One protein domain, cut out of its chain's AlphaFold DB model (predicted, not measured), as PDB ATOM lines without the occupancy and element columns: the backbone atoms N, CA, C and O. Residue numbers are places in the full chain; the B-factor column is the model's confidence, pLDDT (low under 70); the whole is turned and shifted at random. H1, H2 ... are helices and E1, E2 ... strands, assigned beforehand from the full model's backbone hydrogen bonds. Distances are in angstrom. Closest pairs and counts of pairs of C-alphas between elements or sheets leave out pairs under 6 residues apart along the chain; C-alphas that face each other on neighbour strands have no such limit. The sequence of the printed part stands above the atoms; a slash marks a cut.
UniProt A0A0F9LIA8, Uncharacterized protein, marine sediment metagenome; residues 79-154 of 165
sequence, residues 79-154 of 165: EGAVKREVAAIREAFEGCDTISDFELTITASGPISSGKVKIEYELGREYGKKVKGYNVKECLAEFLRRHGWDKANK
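AT A GLANCE: This is residues 79 to 154 of the 165 residues of an uncharacterized protein of marine sediment metagenome (UniProt A0A0F9LIA8). A small three-stranded sheet has helix H2 over one face, and a longer helix, H1, runs beside H2 without being on the sheet. The tip of the hairpin E1-E2 sticks out at residues 111 to 116, and little H3 follows H2 at the other end of the long axis. The printed part has 76 residues, in the order H1, E1, E2, E3, H2, H3; the sheet E1-E2-E3 is antiparallel, and the class is mixed, helices and strands. It is only just loose, close to compact, with a radius of gyration of the C-alphas of 13.9 A, and elongated, spanning 48 by 26 by 23 A.

HOW THE PARTS SIT: H1, residues 79 to 94, is close to but not clearly touching H2, residues 136 to 146: their closest C-alphas, Ile 89 and Leu 140, are 7.2 A apart, at a shallow tilt of 21 degrees, the same way. E1, residues 103 to 109, E2, residues 118 to 124, and E3, residues 131 to 133, form a meander, each strand the antiparallel neighbour of the one before. N 105 and O 122 are 2.8 A apart in hairpin E1-E2, and N 123 and O 131 2.8 A in hairpin E2-E3, within hydrogen-bond range. H2 is on the sheet at a height over the sheet of 6.8 A, over E3 and only just along the strands, at 29 degrees to E3 on the local plane; H2 on one face of the sheet E1-E2-E3 is an arrangement of two layers, a helix layer and a sheet layer. H3, residues 149 to 153, is apart from E2. In H1, H2 and H3 every O i to N i+4 pair is within hydrogen-bond range.

IN THESE COORDINATES: H1 is 22.1 A long from C-alpha 79 at (106.276, 83.746, 94.516). E1 measures 19.3 A, E2 19.9 A and H2 15.3 A. H3 ends with C-alpha 153 at (84.919, 81.932, 116.708).

THE WHOLE: The C-alphas of Ser 113 and Ala 152, the two farthest apart, are 47.9 A apart. The printed part has no cut and no long link. Its mean pLDDT is 78.4, with residues 95 to 97, 126 to 128 and 148 to 154 under 70.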
ATOM      1  N   GLU A  79     107.452  84.521  94.905       78.94
ATOM      2  CA  GLU A  79     106.276  83.746  94.516       78.94
ATOM      3  C   GLU A  79     105.905  82.656  95.537       78.94
ATOM      4  O   GLU A  79     104.735  82.506  95.885       78.94
ATOM      5  N   GLY A  80     106.882  81.905  96.051       80.12
ATOM      6  CA  GLY A  80     106.656  80.898  97.086       80.12
ATOM      7  C   GLY A  80     106.179  81.506  98.404       80.12
ATOM      8  O   GLY A  80     105.300  80.938  99.051       80.12
ATOM      9  N   ALA A  81     106.709  82.671  98.780       77.69
ATOM     10  CA  ALA A  81     106.272  83.391  99.972       77.69
ATOM     11  C   ALA A  81     104.822  83.868  99.810       77.69
ATOM     12  O   ALA A  81     103.987  83.584 100.664       77.69
ATOM     13  N   VAL A  82     104.489  84.476  98.667       80.56
ATOM     14  CA  VAL A  82     103.119  84.902  98.349       80.56
ATOM     15  C   VAL A  82     102.156  83.712  98.343       80.56
ATOM     16  O   VAL A  82     101.086  83.801  98.934       80.56
ATOM     17  N   LYS A  83     102.530  82.570  97.750       83.50
ATOM     18  CA  LYS A  83     101.689  81.358  97.751       83.50
ATOM     19  C   LYS A  83     101.381  80.853  99.160       83.50
ATOM     20  O   LYS A  83     100.247  80.461  99.414       83.50
ATOM     21  N   ARG A  84     102.362  80.867 100.071       81.56
ATOM     22  CA  ARG A  84     102.144  80.470 101.473       81.56
ATOM     23  C   ARG A  84     101.209  81.430 102.193       81.56
ATOM     24  O   ARG A  84     100.301  80.975 102.877       81.56
ATOM     25  N   GLU A  85     101.404  82.734 102.010       81.31
ATOM     26  CA  GLU A  85     100.530  83.744 102.613       81.31
ATOM     27  C   GLU A  85      99.093  83.615 102.092       81.31
ATOM     28  O   GLU A  85      98.146  83.612 102.872       81.31
ATOM     29  N   VAL A  86      98.910  83.404 100.785       82.56
ATOM     30  CA  VAL A  86      97.585  83.160 100.193       82.56
ATOM     31  C   VAL A  86      96.955  81.872 100.726       82.56
ATOM     32  O   VAL A  86      95.758  81.860 101.009       82.56
ATOM     33  N   ALA A  87      97.731  80.797 100.891       84.38
ATOM     34  CA  ALA A  87      97.236  79.551 101.473       84.38
ATOM     35  C   ALA A  87      96.765  79.749 102.923       84.38
ATOM     36  O   ALA A  87      95.667  79.316 103.258       84.38
ATOM     37  N   ALA A  88      97.537  80.468 103.742       81.62
ATOM     38  CA  ALA A  88      97.173  80.778 105.125       81.62
ATOM     39  C   ALA A  88      95.917  81.660 105.217       81.62
ATOM     40  O   ALA A  88      95.049  81.434 106.058       81.62
ATOM     41  N   ILE A  89      95.785  82.650 104.329       81.81
ATOM     42  CA  ILE A  89      94.578  83.480 104.233       81.81
ATOM     43  C   ILE A  89      93.367  82.628 103.836       81.81
ATOM     44  O   ILE A  89      92.295  82.766 104.421       81.81
ATOM     45  N   ARG A  90      93.531  81.731 102.858       81.38
ATOM     46  CA  ARG A  90      92.462  80.833 102.410       81.38
ATOM     47  C   ARG A  90      92.007  79.896 103.528       81.38
ATOM     48  O   ARG A  90      90.806  79.756 103.711       81.38
ATOM     49  N   GLU A  91      92.937  79.304 104.269       82.25
ATOM     50  CA  GLU A  91      92.635  78.457 105.430       82.25
ATOM     51  C   GLU A  91      91.865  79.244 106.500       82.25
ATOM     52  O   GLU A  91      90.845  78.783 107.005       82.25
ATOM     53  N   ALA A  92      92.277  80.485 106.782       78.00
ATOM     54  CA  ALA A  92      91.562  81.347 107.719       78.00
ATOM     55  C   ALA A  92      90.133  81.690 107.252       78.00
ATOM     56  O   ALA A  92      89.234  81.852 108.079       78.00
ATOM     57  N   PHE A  93      89.906  81.782 105.938       77.62
ATOM     58  CA  PHE A  93      88.581  82.006 105.363       77.62
ATOM     59  C   PHE A  93      87.749  80.737 105.169       77.62
ATOM     60  O   PHE A  93      86.541  80.857 104.997       77.62
ATOM     61  N   GLU A  94      88.328  79.538 105.228       74.12
ATOM     62  CA  GLU A  94      87.594  78.283 105.010       74.12
ATOM     63  C   GLU A  94      86.492  78.055 106.058       74.12
ATOM     64  O   GLU A  94      85.488  77.415 105.768       74.12
ATOM     65  N   GLY A  95      86.618  78.652 107.248       67.12
ATOM     66  CA  GLY A  95      85.533  78.679 108.231       67.12
ATOM     67  C   GLY A  95      84.624  79.920 108.170       67.12
ATOM     68  O   GLY A  95      83.688  80.010 108.964       67.12
ATOM     69  N   CYS A  96      84.894  80.891 107.287       69.44
ATOM     70  CA  CYS A  96      84.211  82.189 107.186       69.44
ATOM     71  C   CYS A  96      83.104  82.207 106.116       69.44
ATOM     72  O   CYS A  96      83.289  82.784 105.046       69.44
ATOM     73  N   ASP A  97      81.898  81.733 106.430       68.12
ATOM     74  CA  ASP A  97      80.768  81.777 105.475       68.12
ATOM     75  C   ASP A  97      80.283  83.203 105.121       68.12
ATOM     76  O   ASP A  97      79.537  83.413 104.166       68.12
ATOM     77  N   THR A  98      80.683  84.219 105.893       71.12
ATOM     78  CA  THR A  98      80.234  85.613 105.720       71.12
ATOM     79  C   THR A  98      81.088  86.436 104.749       71.12
ATOM     80  O   THR A  98      80.757  87.595 104.460       71.12
ATOM     81  N   ILE A  99      82.220  85.897 104.286       74.00
ATOM     82  CA  ILE A  99      83.201  86.613 103.463       74.00
ATOM     83  C   ILE A  99      83.281  85.926 102.098       74.00
ATOM     84  O   ILE A  99      83.898  84.883 101.948       74.00
ATOM     85  N   SER A 100      82.636  86.533 101.104       72.19
ATOM     86  CA  SER A 100      82.563  86.037  99.723       72.19
ATOM     87  C   SER A 100      83.797  86.360  98.886       72.19
ATOM     88  O   SER A 100      84.106  85.659  97.927       72.19
ATOM     89  N   ASP A 101      84.463  87.458  99.216       79.19
ATOM     90  CA  ASP A 101      85.482  88.095  98.402       79.19
ATOM     91  C   ASP A 101      86.490  88.823  99.294       79.19
ATOM     92  O   ASP A 101      86.146  89.382 100.343       79.19
ATOM     93  N   PHE A 102      87.748  88.808  98.862       82.81
ATOM     94  CA  PHE A 102      88.811  89.607  99.449       82.81
ATOM     95  C   PHE A 102      89.838  89.988  98.379       82.81
ATOM     96  O   PHE A 102      90.067  89.263  97.413       82.81
ATOM     97  N   GLU A 103      90.484  91.122  98.595       86.06
ATOM     98  CA  GLU A 103      91.585  91.654  97.812       86.06
ATOM     99  C   GLU A 103      92.780  91.832  98.749       86.06
ATOM    100  O   GLU A 103      92.667  92.490  99.788       86.06
ATOM    101  N   LEU A 104      93.915  91.236  98.380       85.12
ATOM    102  CA  LEU A 104      95.204  91.446  99.029       85.12
ATOM    103  C   LEU A 104      96.101  92.252  98.089       85.12
ATOM    104  O   LEU A 104      96.472  91.771  97.018       85.12
ATOM    105  N   THR A 105      96.504  93.441  98.521       87.56
ATOM    106  CA  THR A 105      97.474  94.282  97.817       87.56
ATOM    107  C   THR A 105      98.785  94.329  98.597       87.56
ATOM    108  O   THR A 105      98.796  94.608  99.796       87.56
ATOM    109  N   ILE A 106      99.903  94.076  97.910       88.06
ATOM    110  CA  ILE A 106     101.260  94.136  98.470       88.06
ATOM    111  C   ILE A 106     102.013  95.263  97.769       88.06
ATOM    112  O   ILE A 106     102.235  95.205  96.562       88.06
ATOM    113  N   THR A 107     102.421  96.284  98.520       87.94
ATOM    114  CA  THR A 107     103.153  97.440  97.988       87.94
ATOM    115  C   THR A 107     104.554  97.489  98.582       87.94
ATOM    116  O   THR A 107     104.708  97.642  99.791       87.94
ATOM    117  N   ALA A 108     105.581  97.407  97.737       86.31
ATOM    118  CA  ALA A 108     106.968  97.659  98.122       86.31
ATOM    119  C   ALA A 108     107.391  99.049  97.629       86.31
ATOM    120  O   ALA A 108     107.276  99.359  96.446       86.31
ATOM    121  N   SER A 109     107.868  99.902  98.534       87.69
ATOM    122  CA  SER A 109     108.286 101.274  98.225       87.69
ATOM    123  C   SER A 109     109.555 101.641  98.985       87.69
ATOM    124  O   SER A 109     109.780 101.175 100.101       87.69
ATOM    125  N   GLY A 110     110.415 102.467  98.393       87.62
ATOM    126  CA  GLY A 110     111.660 102.862  99.042       87.62
ATOM    127  C   GLY A 110     112.551 103.755  98.176       87.62
ATOM    128  O   GLY A 110     112.442 103.714  96.949       87.62
ATOM    129  N   PRO A 111     113.438 104.572  98.778       82.75
ATOM    130  CA  PRO A 111     114.421 105.347  98.031       82.75
ATOM    131  C   PRO A 111     115.534 104.431  97.508       82.75
ATOM    132  O   PRO A 111     116.235 103.807  98.311       82.75
ATOM    133  N   ILE A 112     115.756 104.433  96.185       83.06
ATOM    134  CA  ILE A 112     116.807 103.642  95.503       83.06
ATOM    135  C   ILE A 112     118.188 103.883  96.136       83.06
ATOM    136  O   ILE A 112     118.973 102.957  96.300       83.06
ATOM    137  N   SER A 113     118.462 105.119  96.557       84.88
ATOM    138  CA  SER A 113     119.747 105.541  97.126       84.88
ATOM    139  C   SER A 113     120.035 105.023  98.538       84.88
ATOM    140  O   SER A 113     121.182 105.061  98.969       84.88
ATOM    141  N   SER A 114     119.015 104.588  99.283       81.69
ATOM    142  CA  SER A 114     119.142 104.308 100.721       81.69
ATOM    143  C   SER A 114     119.151 102.823 101.075       81.69
ATOM    144  O   SER A 114     119.376 102.482 102.234       81.69
ATOM    145  N   GLY A 115     118.818 101.948 100.120       72.88
ATOM    146  CA  GLY A 115     118.593 100.519 100.371       72.88
ATOM    147  C   GLY A 115     117.407 100.213 101.299       72.88
ATOM    148  O   GLY A 115     117.144  99.048 101.586       72.88
ATOM    149  N   LYS A 116     116.669 101.227 101.778       79.00
ATOM    150  CA  LYS A 116     115.503 101.039 102.646       79.00
ATOM    151  C   LYS A 116     114.295 100.656 101.807       79.00
ATOM    152  O   LYS A 116     113.837 101.448 100.986       79.00
ATOM    153  N   VAL A 117     113.752  99.473 102.069       83.44
ATOM    154  CA  VAL A 117     112.516  98.978 101.459       83.44
ATOM    155  C   VAL A 117     111.442  98.897 102.537       83.44
ATOM    156  O   VAL A 117     111.632  98.253 103.566       83.44
ATOM    157  N   LYS A 118     110.308  99.557 102.305       86.31
ATOM    158  CA  LYS A 118     109.082  99.414 103.088       86.31
ATOM    159  C   LYS A 118     108.119  98.523 102.309       86.31
ATOM    160  O   LYS A 118     107.787  98.838 101.169       86.31
ATOM    161  N   ILE A 119     107.644  97.459 102.949       85.25
ATOM    162  CA  ILE A 119     106.570  96.606 102.436       85.25
ATOM    163  C   ILE A 119     105.305  96.918 103.240       85.25
ATOM    164  O   ILE A 119     105.338  96.940 104.468       85.25
ATOM    165  N   GLU A 120     104.211  97.212 102.546       87.88
ATOM    166  CA  GLU A 120     102.892  97.466 103.124       87.88
ATOM    167  C   GLU A 120     101.879  96.490 102.524       87.88
ATOM    168  O   GLU A 120     101.849  96.270 101.311       87.88
ATOM    169  N   TYR A 121     101.057  95.912 103.391       86.62
ATOM    170  CA  TYR A 121     100.006  94.965 103.056       86.62
ATOM    171  C   TYR A 121      98.650  95.614 103.296       86.62
ATOM    172  O   TYR A 121      98.405  96.181 104.362       86.62
ATOM    173  N   GLU A 122      97.762  95.497 102.319       86.06
ATOM    174  CA  GLU A 122      96.389  95.979 102.387       86.06
ATOM    175  C   GLU A 122      95.432  94.813 102.116       86.06
ATOM    176  O   GLU A 122      95.563  94.137 101.100       86.06
ATOM    177  N   LEU A 123      94.484  94.575 103.026       85.19
ATOM    178  CA  LEU A 123      93.468  93.528 102.915       85.19
ATOM    179  C   LEU A 123      92.071  94.144 103.033       85.19
ATOM    180  O   LEU A 123      91.788  94.890 103.974       85.19
ATOM    181  N   GLY A 124      91.178  93.849 102.094       83.25
ATOM    182  CA  GLY A 124      89.821  94.396 102.113       83.25
ATOM    183  C   GLY A 124      88.906  93.778 101.067       83.25
ATOM    184  O   GLY A 124      89.306  92.875 100.349       83.25
ATOM    185  N   ARG A 125      87.675  94.283 100.967       77.44
ATOM    186  CA  ARG A 125      86.825  94.059  99.785       77.44
ATOM    187  C   ARG A 125      87.117  95.132  98.741       77.44
ATOM    188  O   ARG A 125      87.477  96.247  99.129       77.44
ATOM    189  N   GLU A 126      86.890  94.824  97.467       66.31
ATOM    190  CA  GLU A 126      87.126  95.737  96.333       66.31
ATOM    191  C   GLU A 126      86.509  97.130  96.579       66.31
ATOM    192  O   GLU A 126      87.167  98.159  96.432       66.31
ATOM    193  N   TYR A 127      85.278  97.163  97.101       58.81
ATOM    194  CA  TYR A 127      84.540  98.389  97.431       58.81
ATOM    195  C   TYR A 127      84.275  98.549  98.941       58.81
ATOM    196  O   TYR A 127      83.209  99.010  99.354       58.81
ATOM    197  N   GLY A 128      85.225  98.138  99.790       67.69
ATOM    198  CA  GLY A 128      85.076  98.117 101.252       67.69
ATOM    199  C   GLY A 128      86.132  98.901 102.037       67.69
ATOM    200  O   GLY A 128      87.116  99.407 101.503       67.69
ATOM    201  N   LYS A 129      85.943  98.979 103.364       72.00
ATOM    202  CA  LYS A 129      86.977  99.495 104.275       72.00
ATOM    203  C   LYS A 129      88.156  98.527 104.288       72.00
ATOM    204  O   LYS A 129      88.013  97.396 104.750       72.00
ATOM    205  N   LYS A 130      89.313  98.999 103.836       82.06
ATOM    206  CA  LYS A 130      90.543  98.212 103.789       82.06
ATOM    207  C   LYS A 130      91.329  98.312 105.100       82.06
ATOM    208  O   LYS A 130      91.261  99.318 105.815       82.06
ATOM    209  N   VAL A 131      92.040  97.247 105.437       83.50
ATOM    210  CA  VAL A 131      92.942  97.141 106.586       83.50
ATOM    211  C   VAL A 131      94.368  97.195 106.061       83.50
ATOM    212  O   VAL A 131      94.703  96.446 105.151       83.50
ATOM    213  N   LYS A 132      95.194  98.077 106.626       86.81
ATOM    214  CA  LYS A 132      96.597  98.262 106.241       86.81
ATOM    215  C   LYS A 132      97.525  97.884 107.381       86.81
ATOM    216  O   LYS A 132      97.207  98.161 108.535       86.81
ATOM    217  N   GLY A 133      98.689  97.346 107.045       85.19
ATOM    218  CA  GLY A 133      99.703  96.970 108.020       85.19
ATOM    219  C   GLY A 133     101.009  96.541 107.367       85.19
ATOM    220  O   GLY A 133     101.131  96.459 106.148       85.19
ATOM    221  N   TYR A 134     102.005  96.275 108.202       84.69
ATOM    222  CA  TYR A 134     103.339  95.839 107.774       84.69
ATOM    223  C   TYR A 134     103.493  94.315 107.802       84.69
ATOM    224  O   TYR A 134     104.534  93.784 107.428       84.69
ATOM    225  N   ASN A 135     102.443  93.617 108.233       82.81
ATOM    226  CA  ASN A 135     102.399  92.177 108.402       82.81
ATOM    227  C   ASN A 135     101.036  91.652 107.927       82.81
ATOM    228  O   ASN A 135      99.993  92.107 108.401       82.81
ATOM    229  N   VAL A 136     101.047  90.676 107.014       82.38
ATOM    230  CA  VAL A 136      99.831  90.045 106.469       82.38
ATOM    231  C   VAL A 136      98.955  89.467 107.576       82.38
ATOM    232  O   VAL A 136      97.739  89.642 107.540       82.38
ATOM    233  N   LYS A 137      99.556  88.821 108.582       82.12
ATOM    234  CA  LYS A 137      98.823  88.167 109.674       82.12
ATOM    235  C   LYS A 137      98.047  89.168 110.522       82.12
ATOM    236  O   LYS A 137      96.909  88.904 110.897       82.12
ATOM    237  N   GLU A 138      98.641  90.328 110.787       82.19
ATOM    238  CA  GLU A 138      97.986  91.409 111.530       82.19
ATOM    239  C   GLU A 138      96.835  92.011 110.719       82.19
ATOM    240  O   GLU A 138      95.740  92.203 111.252       82.19
ATOM    241  N   CYS A 139      97.046  92.236 109.416       84.19
ATOM    242  CA  CYS A 139      95.991  92.696 108.514       84.19
ATOM    243  C   CYS A 139      94.824  91.706 108.451       84.19
ATOM    244  O   CYS A 139      93.665  92.119 108.505       84.19
ATOM    245  N   LEU A 140      95.124  90.407 108.365       84.06
ATOM    246  CA  LEU A 140      94.139  89.332 108.337       84.06
ATOM    247  C   LEU A 140      93.344  89.260 109.643       84.06
ATOM    248  O   LEU A 140      92.118  89.247 109.601       84.06
ATOM    249  N   ALA A 141      94.017  89.277 110.794       80.81
ATOM    250  CA  ALA A 141      93.360  89.239 112.098       80.81
ATOM    251  C   ALA A 141      92.405  90.428 112.292       80.81
ATOM    252  O   ALA A 141      91.250  90.256 112.681       80.81
ATOM    253  N   GLU A 142      92.850  91.640 111.955       79.94
ATOM    254  CA  GLU A 142      92.024  92.843 112.070       79.94
ATOM    255  C   GLU A 142      90.873  92.858 111.049       79.94
ATOM    256  O   GLU A 142      89.769  93.312 111.369       79.94
ATOM    257  N   PHE A 143      91.079  92.330 109.839       82.19
ATOM    258  CA  PHE A 143      90.016  92.157 108.848       82.19
ATOM    259  C   PHE A 143      88.944  91.177 109.343       82.19
ATOM    260  O   PHE A 143      87.762  91.522 109.384       82.19
ATOM    261  N   LEU A 144      89.353  89.999 109.812       79.38
ATOM    262  CA  LEU A 144      88.463  88.991 110.387       79.38
ATOM    263  C   LEU A 144      87.677  89.549 111.582       79.38
ATOM    264  O   LEU A 144      86.449  89.426 111.634       79.38
ATOM    265  N   ARG A 145      88.344  90.265 112.496       78.81
ATOM    266  CA  ARG A 145      87.699  90.938 113.633       78.81
ATOM    267  C   ARG A 145      86.591  91.896 113.185       78.81
ATOM    268  O   ARG A 145      85.499  91.886 113.757       78.81
ATOM    269  N   ARG A 146      86.838  92.716 112.155       77.12
ATOM    270  CA  ARG A 146      85.848  93.671 111.608       77.12
ATOM    271  C   ARG A 146      84.664  92.986 110.937       77.12
ATOM    272  O   ARG A 146      83.558  93.519 110.990       77.12
ATOM    273  N   HIS A 147      84.885  91.817 110.349       75.31
ATOM    274  CA  HIS A 147      83.848  91.011 109.711       75.31
ATOM    275  C   HIS A 147      83.142  90.043 110.676       75.31
ATOM    276  O   HIS A 147      82.378  89.188 110.242       75.31
ATOM    277  N   GLY A 148      83.324  90.222 111.990       65.75
ATOM    278  CA  GLY A 148      82.576  89.491 113.014       65.75
ATOM    279  C   GLY A 148      83.112  88.091 113.311       65.75
ATOM    280  O   GLY A 148      82.470  87.360 114.063       65.75
ATOM    281  N   TRP A 149      84.293  87.741 112.792       65.44
ATOM    282  CA  TRP A 149      84.925  86.437 112.994       65.44
ATOM    283  C   TRP A 149      85.129  86.106 114.472       65.44
ATOM    284  O   TRP A 149      84.699  85.051 114.922       65.44
ATOM    285  N   ASP A 150      85.658  87.046 115.259       59.78
ATOM    286  CA  ASP A 150      85.828  86.885 116.712       59.78
ATOM    287  C   ASP A 150      84.499  86.706 117.452       59.78
ATOM    288  O   ASP A 150      84.456  86.177 118.558       59.78
ATOM    289  N   LYS A 151      83.382  87.155 116.875       55.91
ATOM    290  CA  LYS A 151      82.059  86.968 117.477       55.91
ATOM    291  C   LYS A 151      81.520  85.554 117.229       55.91
ATOM    292  O   LYS A 151      80.775  85.059 118.068       55.91
ATOM    293  N   ALA A 152      81.910  84.922 116.118       54.03
ATOM    294  CA  ALA A 152      81.530  83.559 115.738       54.03
ATOM    295  C   ALA A 152      82.519  82.484 116.239       54.03
ATOM    296  O   ALA A 152      82.096  81.379 116.563       54.03
ATOM    297  N   ASN A 153      83.808  82.830 116.359       55.44
ATOM    298  CA  ASN A 153      84.919  81.932 116.708       55.44
ATOM    299  C   ASN A 153      85.609  82.289 118.024       55.44
ATOM    300  O   ASN A 153      86.656  81.726 118.347       55.44
ATOM    301  N   LYS A 154      85.025  83.192 118.826       50.03
ATOM    302  CA  LYS A 154      85.356  83.225 120.251       50.03
ATOM    303  C   LYS A 154      85.245  81.785 120.755       50.03
ATOM    304  O   LYS A 154      84.217  81.158 120.476       50.03
TER     305      LYS A 154